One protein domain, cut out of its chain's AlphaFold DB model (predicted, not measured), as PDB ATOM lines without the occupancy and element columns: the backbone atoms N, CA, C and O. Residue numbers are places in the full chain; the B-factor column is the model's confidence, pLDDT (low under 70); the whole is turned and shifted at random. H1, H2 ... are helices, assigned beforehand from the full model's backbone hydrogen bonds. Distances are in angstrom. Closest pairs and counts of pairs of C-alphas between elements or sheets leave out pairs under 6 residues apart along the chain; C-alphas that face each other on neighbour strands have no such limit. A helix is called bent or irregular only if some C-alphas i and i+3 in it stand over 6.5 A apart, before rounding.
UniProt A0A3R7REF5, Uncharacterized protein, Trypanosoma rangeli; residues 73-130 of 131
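AT A GLANCE: This is residues 73 to 130 of the 131 residues of an uncharacterized protein of Trypanosoma rangeli (UniProt A0A3R7REF5). Three helices stand side by side in a small up-and-down bundle, with the longest, H3, and H1 each packed on H2. The three make a triangle in cross-section with its H1 to H3 side open, and residues 73 to 76 run from H1 towards H3 on that side. The printed part has 58 residues with three named helices, in the order H1, H2, H3, and no named strand; the class is all helix. It is compact, with a radius of gyration of the C-alphas of 10.8 A, and its outline is elongated, with spans of 37 by 19 by 14 A.

IN THESE COORDINATES: H3, residues 110 to 128, measures 26.3 A from C-alpha 110 at (132.819, 143.327, 144.271) to C-alpha 128 at (132.623, 150.115, 169.723). It is irregular, with C-alphas 112 and 115 7.4 A apart, and has a kink of 36 degrees near residue 117. H2, residues 93 to 105, measures 18.7 A. H1, residues 77 to 86, measures 14.3 A and begins with C-alpha 77 at (136.570, 136.525, 149.921).

HOW THE PARTS SIT: H3 and H2 touch, the closest C-alphas being those of Phe 120 and Gln 95, 5.0 A apart. They form a helical hairpin, running opposite ways at a shallow tilt of 8 degrees. H2 and H1 touch too, with the C-alphas of Ile 96 and Ala 84 closest at 5.9 A. They are also a helical hairpin, opposite ways at a shallow tilt of 5 degrees. H1 and H3 are apart. In H1 and H2 every O i to N i+4 pair is within hydrogen-bond range; in H3, 12 of 15 are.

THE WHOLE: The two C-alphas farthest apart, those of Glu 108 and Ser 130, are 36.8 A from each other. The printed part has no cut. The link from H2 to H3 is tight and that from H1 to H2 is short. The mean pLDDT of the printed part is 77.6, with residues 73, 75, 77, 83 to 90, 126 and 128 to 130 under 70.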
ATOM      1  N   PRO A  73     136.272 148.075 151.516       66.94
ATOM      2  CA  PRO A  73     135.730 146.724 151.432       66.94
ATOM      3  C   PRO A  73     136.815 145.749 150.955       66.94
ATOM      4  O   PRO A  73     137.454 146.036 149.937       66.94
ATOM      5  N   PRO A  74     137.016 144.599 151.626       70.38
ATOM      6  CA  PRO A  74     137.972 143.605 151.165       70.38
ATOM      7  C   PRO A  74     137.464 143.005 149.856       70.38
ATOM      8  O   PRO A  74     136.427 142.354 149.802       70.38
ATOM      9  N   THR A  75     138.207 143.210 148.777       68.31
ATOM     10  CA  THR A  75     137.831 142.716 147.445       68.31
ATOM     11  C   THR A  75     138.026 141.210 147.296       68.31
ATOM     12  O   THR A  75     137.562 140.629 146.317       68.31
ATOM     13  N   GLN A  76     138.679 140.562 148.268       73.00
ATOM     14  CA  GLN A  76     138.903 139.123 148.284       73.00
ATOM     15  C   GLN A  76     138.029 138.422 149.335       73.00
ATOM     16  O   GLN A  76     137.987 138.841 150.497       73.00
ATOM     17  N   PRO A  77     137.396 137.286 148.985       66.44
ATOM     18  CA  PRO A  77     136.570 136.525 149.921       66.44
ATOM     19  C   PRO A  77     137.376 135.965 151.107       66.44
ATOM     20  O   PRO A  77     136.834 135.825 152.201       66.44
ATOM     21  N   ALA A  78     138.676 135.701 150.926       73.75
ATOM     22  CA  ALA A  78     139.565 135.238 151.993       73.75
ATOM     23  C   ALA A  78     139.737 136.283 153.114       73.75
ATOM     24  O   ALA A  78     139.679 135.942 154.295       73.75
ATOM     25  N   GLU A  79     139.874 137.561 152.755       70.75
ATOM     26  CA  GLU A  79     139.981 138.671 153.713       70.75
ATOM     27  C   GLU A  79     138.641 138.951 154.407       70.75
ATOM     28  O   GLU A  79     138.600 139.173 155.619       70.75
ATOM     29  N   ALA A  80     137.525 138.861 153.673       70.00
ATOM     30  CA  ALA A  80     136.187 138.954 154.257       70.00
ATOM     31  C   ALA A  80     135.941 137.844 155.294       70.00
ATOM     32  O   ALA A  80     135.366 138.094 156.355       70.00
ATOM     33  N   GLN A  81     136.422 136.628 155.019       70.56
ATOM     34  CA  GLN A  81     136.336 135.501 155.940       70.56
ATOM     35  C   GLN A  81     137.211 135.704 157.183       70.56
ATOM     36  O   GLN A  81     136.765 135.395 158.285       70.56
ATOM     37  N   GLU A  82     138.418 136.254 157.049       71.75
ATOM     38  CA  GLU A  82     139.268 136.595 158.196       71.75
ATOM     39  C   GLU A  82     138.610 137.656 159.092       71.75
ATOM     40  O   GLU A  82     138.514 137.467 160.307       71.75
ATOM     41  N   MET A  83     138.044 138.719 158.510       69.88
ATOM     42  CA  MET A  83     137.288 139.709 159.284       69.88
ATOM     43  C   MET A  83     136.024 139.124 159.911       69.88
ATOM     44  O   MET A  83     135.715 139.426 161.064       69.88
ATOM     45  N   ALA A  84     135.335 138.217 159.218       68.56
ATOM     46  CA  ALA A  84     134.221 137.483 159.799       68.56
ATOM     47  C   ALA A  84     134.649 136.631 160.999       68.56
ATOM     48  O   ALA A  84     133.828 136.438 161.882       68.56
ATOM     49  N   ARG A  85     135.901 136.151 161.073       69.06
ATOM     50  CA  ARG A  85     136.441 135.443 162.250       69.06
ATOM     51  C   ARG A  85     136.827 136.391 163.379       69.06
ATOM     52  O   ARG A  85     136.592 136.052 164.532       69.06
ATOM     53  N   GLN A  86     137.353 137.576 163.068       65.44
ATOM     54  CA  GLN A  86     137.627 138.611 164.078       65.44
ATOM     55  C   GLN A  86     136.339 139.142 164.719       65.44
ATOM     56  O   GLN A  86     136.296 139.420 165.912       65.44
ATOM     57  N   VAL A  87     135.263 139.212 163.937       66.56
ATOM     58  CA  VAL A  87     133.902 139.528 164.398       66.56
ATOM     59  C   VAL A  87     133.129 138.251 164.775       66.56
ATOM     60  O   VAL A  87     131.943 138.308 165.085       66.56
ATOM     61  N   GLY A  88     133.793 137.090 164.754       52.03
ATOM     62  CA  GLY A  88     133.217 135.745 164.621       52.03
ATOM     63  C   GLY A  88     132.286 135.262 165.714       52.03
ATOM     64  O   GLY A  88     131.639 134.239 165.521       52.03
ATOM     65  N   GLU A  89     132.137 136.015 166.796       56.53
ATOM     66  CA  GLU A  89     131.163 135.752 167.862       56.53
ATOM     67  C   GLU A  89     130.468 137.041 168.340       56.53
ATOM     68  O   GLU A  89     129.851 137.081 169.399       56.53
ATOM     69  N   GLY A  90     130.568 138.120 167.557       67.44
ATOM     70  CA  GLY A  90     130.011 139.432 167.871       67.44
ATOM     71  C   GLY A  90     128.672 139.716 167.189       67.44
ATOM     72  O   GLY A  90     128.222 139.004 166.281       67.44
ATOM     73  N   ALA A  91     128.047 140.826 167.585       73.62
ATOM     74  CA  ALA A  91     126.720 141.235 167.115       73.62
ATOM     75  C   ALA A  91     126.627 141.529 165.602       73.62
ATOM     76  O   ALA A  91     125.524 141.599 165.066       73.62
ATOM     77  N   CYS A  92     127.761 141.671 164.905       82.88
ATOM     78  CA  CYS A  92     127.823 142.028 163.480       82.88
ATOM     79  C   CYS A  92     128.111 140.843 162.544       82.88
ATOM     80  O   CYS A  92     128.338 141.022 161.344       82.88
ATOM     81  N   SER A  93     128.108 139.618 163.080       83.50
ATOM     82  CA  SER A  93     128.404 138.391 162.330       83.50
ATOM     83  C   SER A  93     127.403 138.106 161.198       83.50
ATOM     84  O   SER A  93     127.765 137.508 160.185       83.50
ATOM     85  N   SER A  94     126.152 138.556 161.316       84.31
ATOM     86  CA  SER A  94     125.145 138.413 160.254       84.31
ATOM     87  C   SER A  94     125.409 139.355 159.076       84.31
ATOM     88  O   SER A  94     125.220 138.977 157.923       84.31
ATOM     89  N   GLN A  95     125.895 140.564 159.347       85.62
ATOM     90  CA  GLN A  95     126.136 141.610 158.357       85.62
ATOM     91  C   GLN A  95     127.357 141.275 157.492       85.62
ATOM     92  O   GLN A  95     127.290 141.368 156.268       85.62
ATOM     93  N   ILE A  96     128.435 140.770 158.103       83.94
ATOM     94  CA  ILE A  96     129.630 140.333 157.363       83.94
ATOM     95  C   ILE A  96     129.372 139.081 156.503       83.94
ATOM     96  O   ILE A  96     129.918 138.947 155.405       83.94
ATOM     97  N   LYS A  97     128.476 138.183 156.943       87.00
ATOM     98  CA  LYS A  97     128.025 137.033 156.135       87.00
ATOM     99  C   LYS A  97     127.248 137.480 154.898       87.00
ATOM    100  O   LYS A  97     127.459 136.917 153.827       87.00
ATOM    101  N   SER A  98     126.395 138.498 155.022       87.69
ATOM    102  CA  SER A  98     125.675 139.080 153.880       87.69
ATOM    103  C   SER A  98     126.627 139.698 152.857       87.69
ATOM    104  O   SER A  98     126.443 139.507 151.657       87.69
ATOM    105  N   TYR A  99     127.679 140.378 153.319       87.44
ATOM    106  CA  TYR A  99     128.726 140.891 152.439       87.44
ATOM    107  C   TYR A  99     129.475 139.759 151.715       87.44
ATOM    108  O   TYR A  99     129.603 139.791 150.493       87.44
ATOM    109  N   SER A 100     129.862 138.708 152.443       87.25
ATOM    110  CA  SER A 100     130.528 137.529 151.865       87.25
ATOM    111  C   SER A 100     129.658 136.851 150.798       87.25
ATOM    112  O   SER A 100     130.129 136.566 149.702       87.25
ATOM    113  N   LYS A 101     128.357 136.683 151.069       88.69
ATOM    114  CA  LYS A 101     127.381 136.158 150.100       88.69
ATOM    115  C   LYS A 101     127.262 137.022 148.848       88.69
ATOM    116  O   LYS A 101     127.098 136.495 147.751       88.69
ATOM    117  N   CYS A 102     127.321 138.341 149.009       89.44
ATOM    118  CA  CYS A 102     127.291 139.258 147.882       89.44
ATOM    119  C   CYS A 102     128.554 139.118 147.019       89.44
ATOM    120  O   CYS A 102     128.423 139.065 145.797       89.44
ATOM    121  N   LEU A 103     129.737 138.996 147.634       87.19
ATOM    122  CA  LEU A 103     131.000 138.765 146.923       87.19
ATOM    123  C   LEU A 103     130.996 137.442 146.150       87.19
ATOM    124  O   LEU A 103     131.427 137.414 145.006       87.19
ATOM    125  N   GLU A 104     130.468 136.363 146.735       85.94
ATOM    126  CA  GLU A 104     130.327 135.079 146.032       85.94
ATOM    127  C   GLU A 104     129.418 135.198 144.798       85.94
ATOM    128  O   GLU A 104     129.695 134.603 143.760       85.94
ATOM    129  N   ALA A 105     128.340 135.981 144.898       88.50
ATOM    130  CA  ALA A 105     127.409 136.209 143.792       88.50
ATOM    131  C   ALA A 105     127.922 137.220 142.750       88.50
ATOM    132  O   ALA A 105     127.467 137.204 141.611       88.50
ATOM    133  N   ASN A 106     128.850 138.102 143.134       85.94
ATOM    134  CA  ASN A 106     129.389 139.184 142.309       85.94
ATOM    135  C   ASN A 106     130.923 139.144 142.312       85.94
ATOM    136  O   ASN A 106     131.573 140.161 142.544       85.94
ATOM    137  N   ALA A 107     131.508 137.968 142.063       80.00
ATOM    138  CA  ALA A 107     132.959 137.773 142.128       80.00
ATOM    139  C   ALA A 107     133.733 138.673 141.144       80.00
ATOM    140  O   ALA A 107     134.851 139.089 141.436       80.00
ATOM    141  N   GLU A 108     133.125 139.000 140.001       82.31
ATOM    142  CA  GLU A 108     133.686 139.904 138.986       82.31
ATOM    143  C   GLU A 108     133.423 141.391 139.294       82.31
ATOM    144  O   GLU A 108     134.117 142.252 138.760       82.31
ATOM    145  N   HIS A 109     132.453 141.685 140.172       84.62
ATOM    146  CA  HIS A 109     131.978 143.036 140.498       84.62
ATOM    147  C   HIS A 109     131.802 143.253 142.016       84.62
ATOM    148  O   HIS A 109     130.685 143.502 142.494       84.62
ATOM    149  N   PRO A 110     132.881 143.162 142.816       79.94
ATOM    150  CA  PRO A 110     132.819 143.327 144.271       79.94
ATOM    151  C   PRO A 110     132.340 144.724 144.709       79.94
ATOM    152  O   PRO A 110     131.838 144.892 145.825       79.94
ATOM    153  N   GLU A 111     132.428 145.733 143.838       84.50
ATOM    154  CA  GLU A 111     131.900 147.081 144.055       84.50
ATOM    155  C   GLU A 111     130.379 147.104 144.263       84.50
ATOM    156  O   GLU A 111     129.877 147.924 145.040       84.50
ATOM    157  N   ASN A 112     129.648 146.154 143.670       88.00
ATOM    158  CA  ASN A 112     128.197 146.025 143.836       88.00
ATOM    159  C   ASN A 112     127.809 145.643 145.269       88.00
ATOM    160  O   ASN A 112     126.657 145.807 145.668       88.00
ATOM    161  N   CYS A 113     128.768 145.167 146.063       90.06
ATOM    162  CA  CYS A 113     128.586 144.760 147.452       90.06
ATOM    163  C   CYS A 113     128.971 145.848 148.457       90.06
ATOM    164  O   CYS A 113     128.875 145.626 149.667       90.06
ATOM    165  N   LYS A 114     129.361 147.043 147.990       88.19
ATOM    166  CA  LYS A 114     129.747 148.173 148.849       88.19
ATOM    167  C   LYS A 114     128.662 148.548 149.865       88.19
ATOM    168  O   LYS A 114     128.989 148.901 150.993       88.19
ATOM    169  N   TRP A 115     127.385 148.435 149.505       89.25
ATOM    170  CA  TRP A 115     126.275 148.709 150.426       89.25
ATOM    171  C   TRP A 115     126.224 147.718 151.602       89.25
ATOM    172  O   TRP A 115     125.916 148.110 152.724       89.25
ATOM    173  N   ALA A 116     126.556 146.444 151.371       89.06
ATOM    174  CA  ALA A 116     126.573 145.420 152.413       89.06
ATOM    175  C   ALA A 116     127.781 145.600 153.344       89.06
ATOM    176  O   ALA A 116     127.677 145.363 154.548       89.06
ATOM    177  N   TRP A 117     128.901 146.076 152.792       85.56
ATOM    178  CA  TRP A 117     130.071 146.485 153.565       85.56
ATOM    179  C   TRP A 117     129.763 147.660 154.498       85.56
ATOM    180  O   TRP A 117     130.043 147.599 155.691       85.56
ATOM    181  N   ASP A 118     129.114 148.703 153.980       86.88
ATOM    182  CA  ASP A 118     128.728 149.882 154.763       86.88
ATOM    183  C   ASP A 118     127.807 149.516 155.942       86.88
ATOM    184  O   ASP A 118     128.007 149.953 157.076       86.88
ATOM    185  N   TYR A 119     126.861 148.604 155.705       86.69
ATOM    186  CA  TYR A 119     125.960 148.100 156.740       86.69
ATOM    187  C   TYR A 119     126.693 147.332 157.853       86.69
ATOM    188  O   TYR A 119     126.331 147.403 159.030       86.69
ATOM    189  N   PHE A 120     127.752 146.602 157.495       85.62
ATOM    190  CA  PHE A 120     128.635 145.954 158.458       85.62
ATOM    191  C   PHE A 120     129.424 146.981 159.291       85.62
ATOM    192  O   PHE A 120     129.483 146.845 160.515       85.62
ATOM    193  N   LEU A 121     129.950 148.040 158.666       82.94
ATOM    194  CA  LEU A 121     130.676 149.107 159.364       82.94
ATOM    195  C   LEU A 121     129.806 149.856 160.371       82.94
ATOM    196  O   LEU A 121     130.269 150.129 161.477       82.94
ATOM    197  N   GLN A 122     128.550 150.140 160.020       84.25
ATOM    198  CA  GLN A 122     127.585 150.759 160.936       84.25
ATOM    199  C   GLN A 122     127.352 149.895 162.180       84.25
ATOM    200  O   GLN A 122     127.307 150.401 163.300       84.25
ATOM    201  N   CYS A 123     127.256 148.575 162.001       84.50
ATOM    202  CA  CYS A 123     127.144 147.663 163.131       84.50
ATOM    203  C   CYS A 123     128.410 147.696 164.002       84.50
ATOM    204  O   CYS A 123     128.316 147.778 165.227       84.50
ATOM    205  N   GLN A 124     129.593 147.670 163.386       77.12
ATOM    206  CA  GLN A 124     130.866 147.670 164.107       77.12
ATOM    207  C   GLN A 124     131.100 148.972 164.888       77.12
ATOM    208  O   GLN A 124     131.624 148.929 166.000       77.12
ATOM    209  N   ASP A 125     130.674 150.114 164.343       76.25
ATOM    210  CA  ASP A 125     130.711 151.412 165.025       76.25
ATOM    211  C   ASP A 125     129.826 151.421 166.282       76.25
ATOM    212  O   ASP A 125     130.282 151.780 167.367       76.25
ATOM    213  N   GLY A 126     128.603 150.893 166.172       69.38
ATOM    214  CA  GLY A 126     127.696 150.741 167.313       69.38
ATOM    215  C   GLY A 126     128.207 149.775 168.392       69.38
ATOM    216  O   GLY A 126     127.942 149.980 169.575       69.38
ATOM    217  N   GLN A 127     128.973 148.743 168.019       70.38
ATOM    218  CA  GLN A 127     129.607 147.832 168.985       70.38
ATOM    219  C   GLN A 127     130.781 148.476 169.731       70.38
ATOM    220  O   GLN A 127     131.018 148.145 170.891       70.38
ATOM    221  N   GLN A 128     131.487 149.423 169.109       62.22
ATOM    222  CA  GLN A 128     132.623 150.115 169.723       62.22
ATOM    223  C   GLN A 128     132.206 150.999 170.916       62.22
ATOM    224  O   GLN A 128     133.032 151.274 171.780       62.22
ATOM    225  N   GLN A 129     130.933 151.411 170.989       56.75
ATOM    226  CA  GLN A 129     130.385 152.233 172.079       56.75
ATOM    227  C   GLN A 129     129.876 151.433 173.294       56.75
ATOM    228  O   GLN A 129     129.517 152.040 174.299       56.75
ATOM    229  N   SER A 130     129.792 150.098 173.210       52.44
ATOM    230  CA  SER A 130     129.223 149.242 174.273       52.44
ATOM    231  C   SER A 130     130.269 148.511 175.131       52.44
ATOM    232  O   SER A 130     129.911 147.568 175.835       52.44
TER     233      SER A 130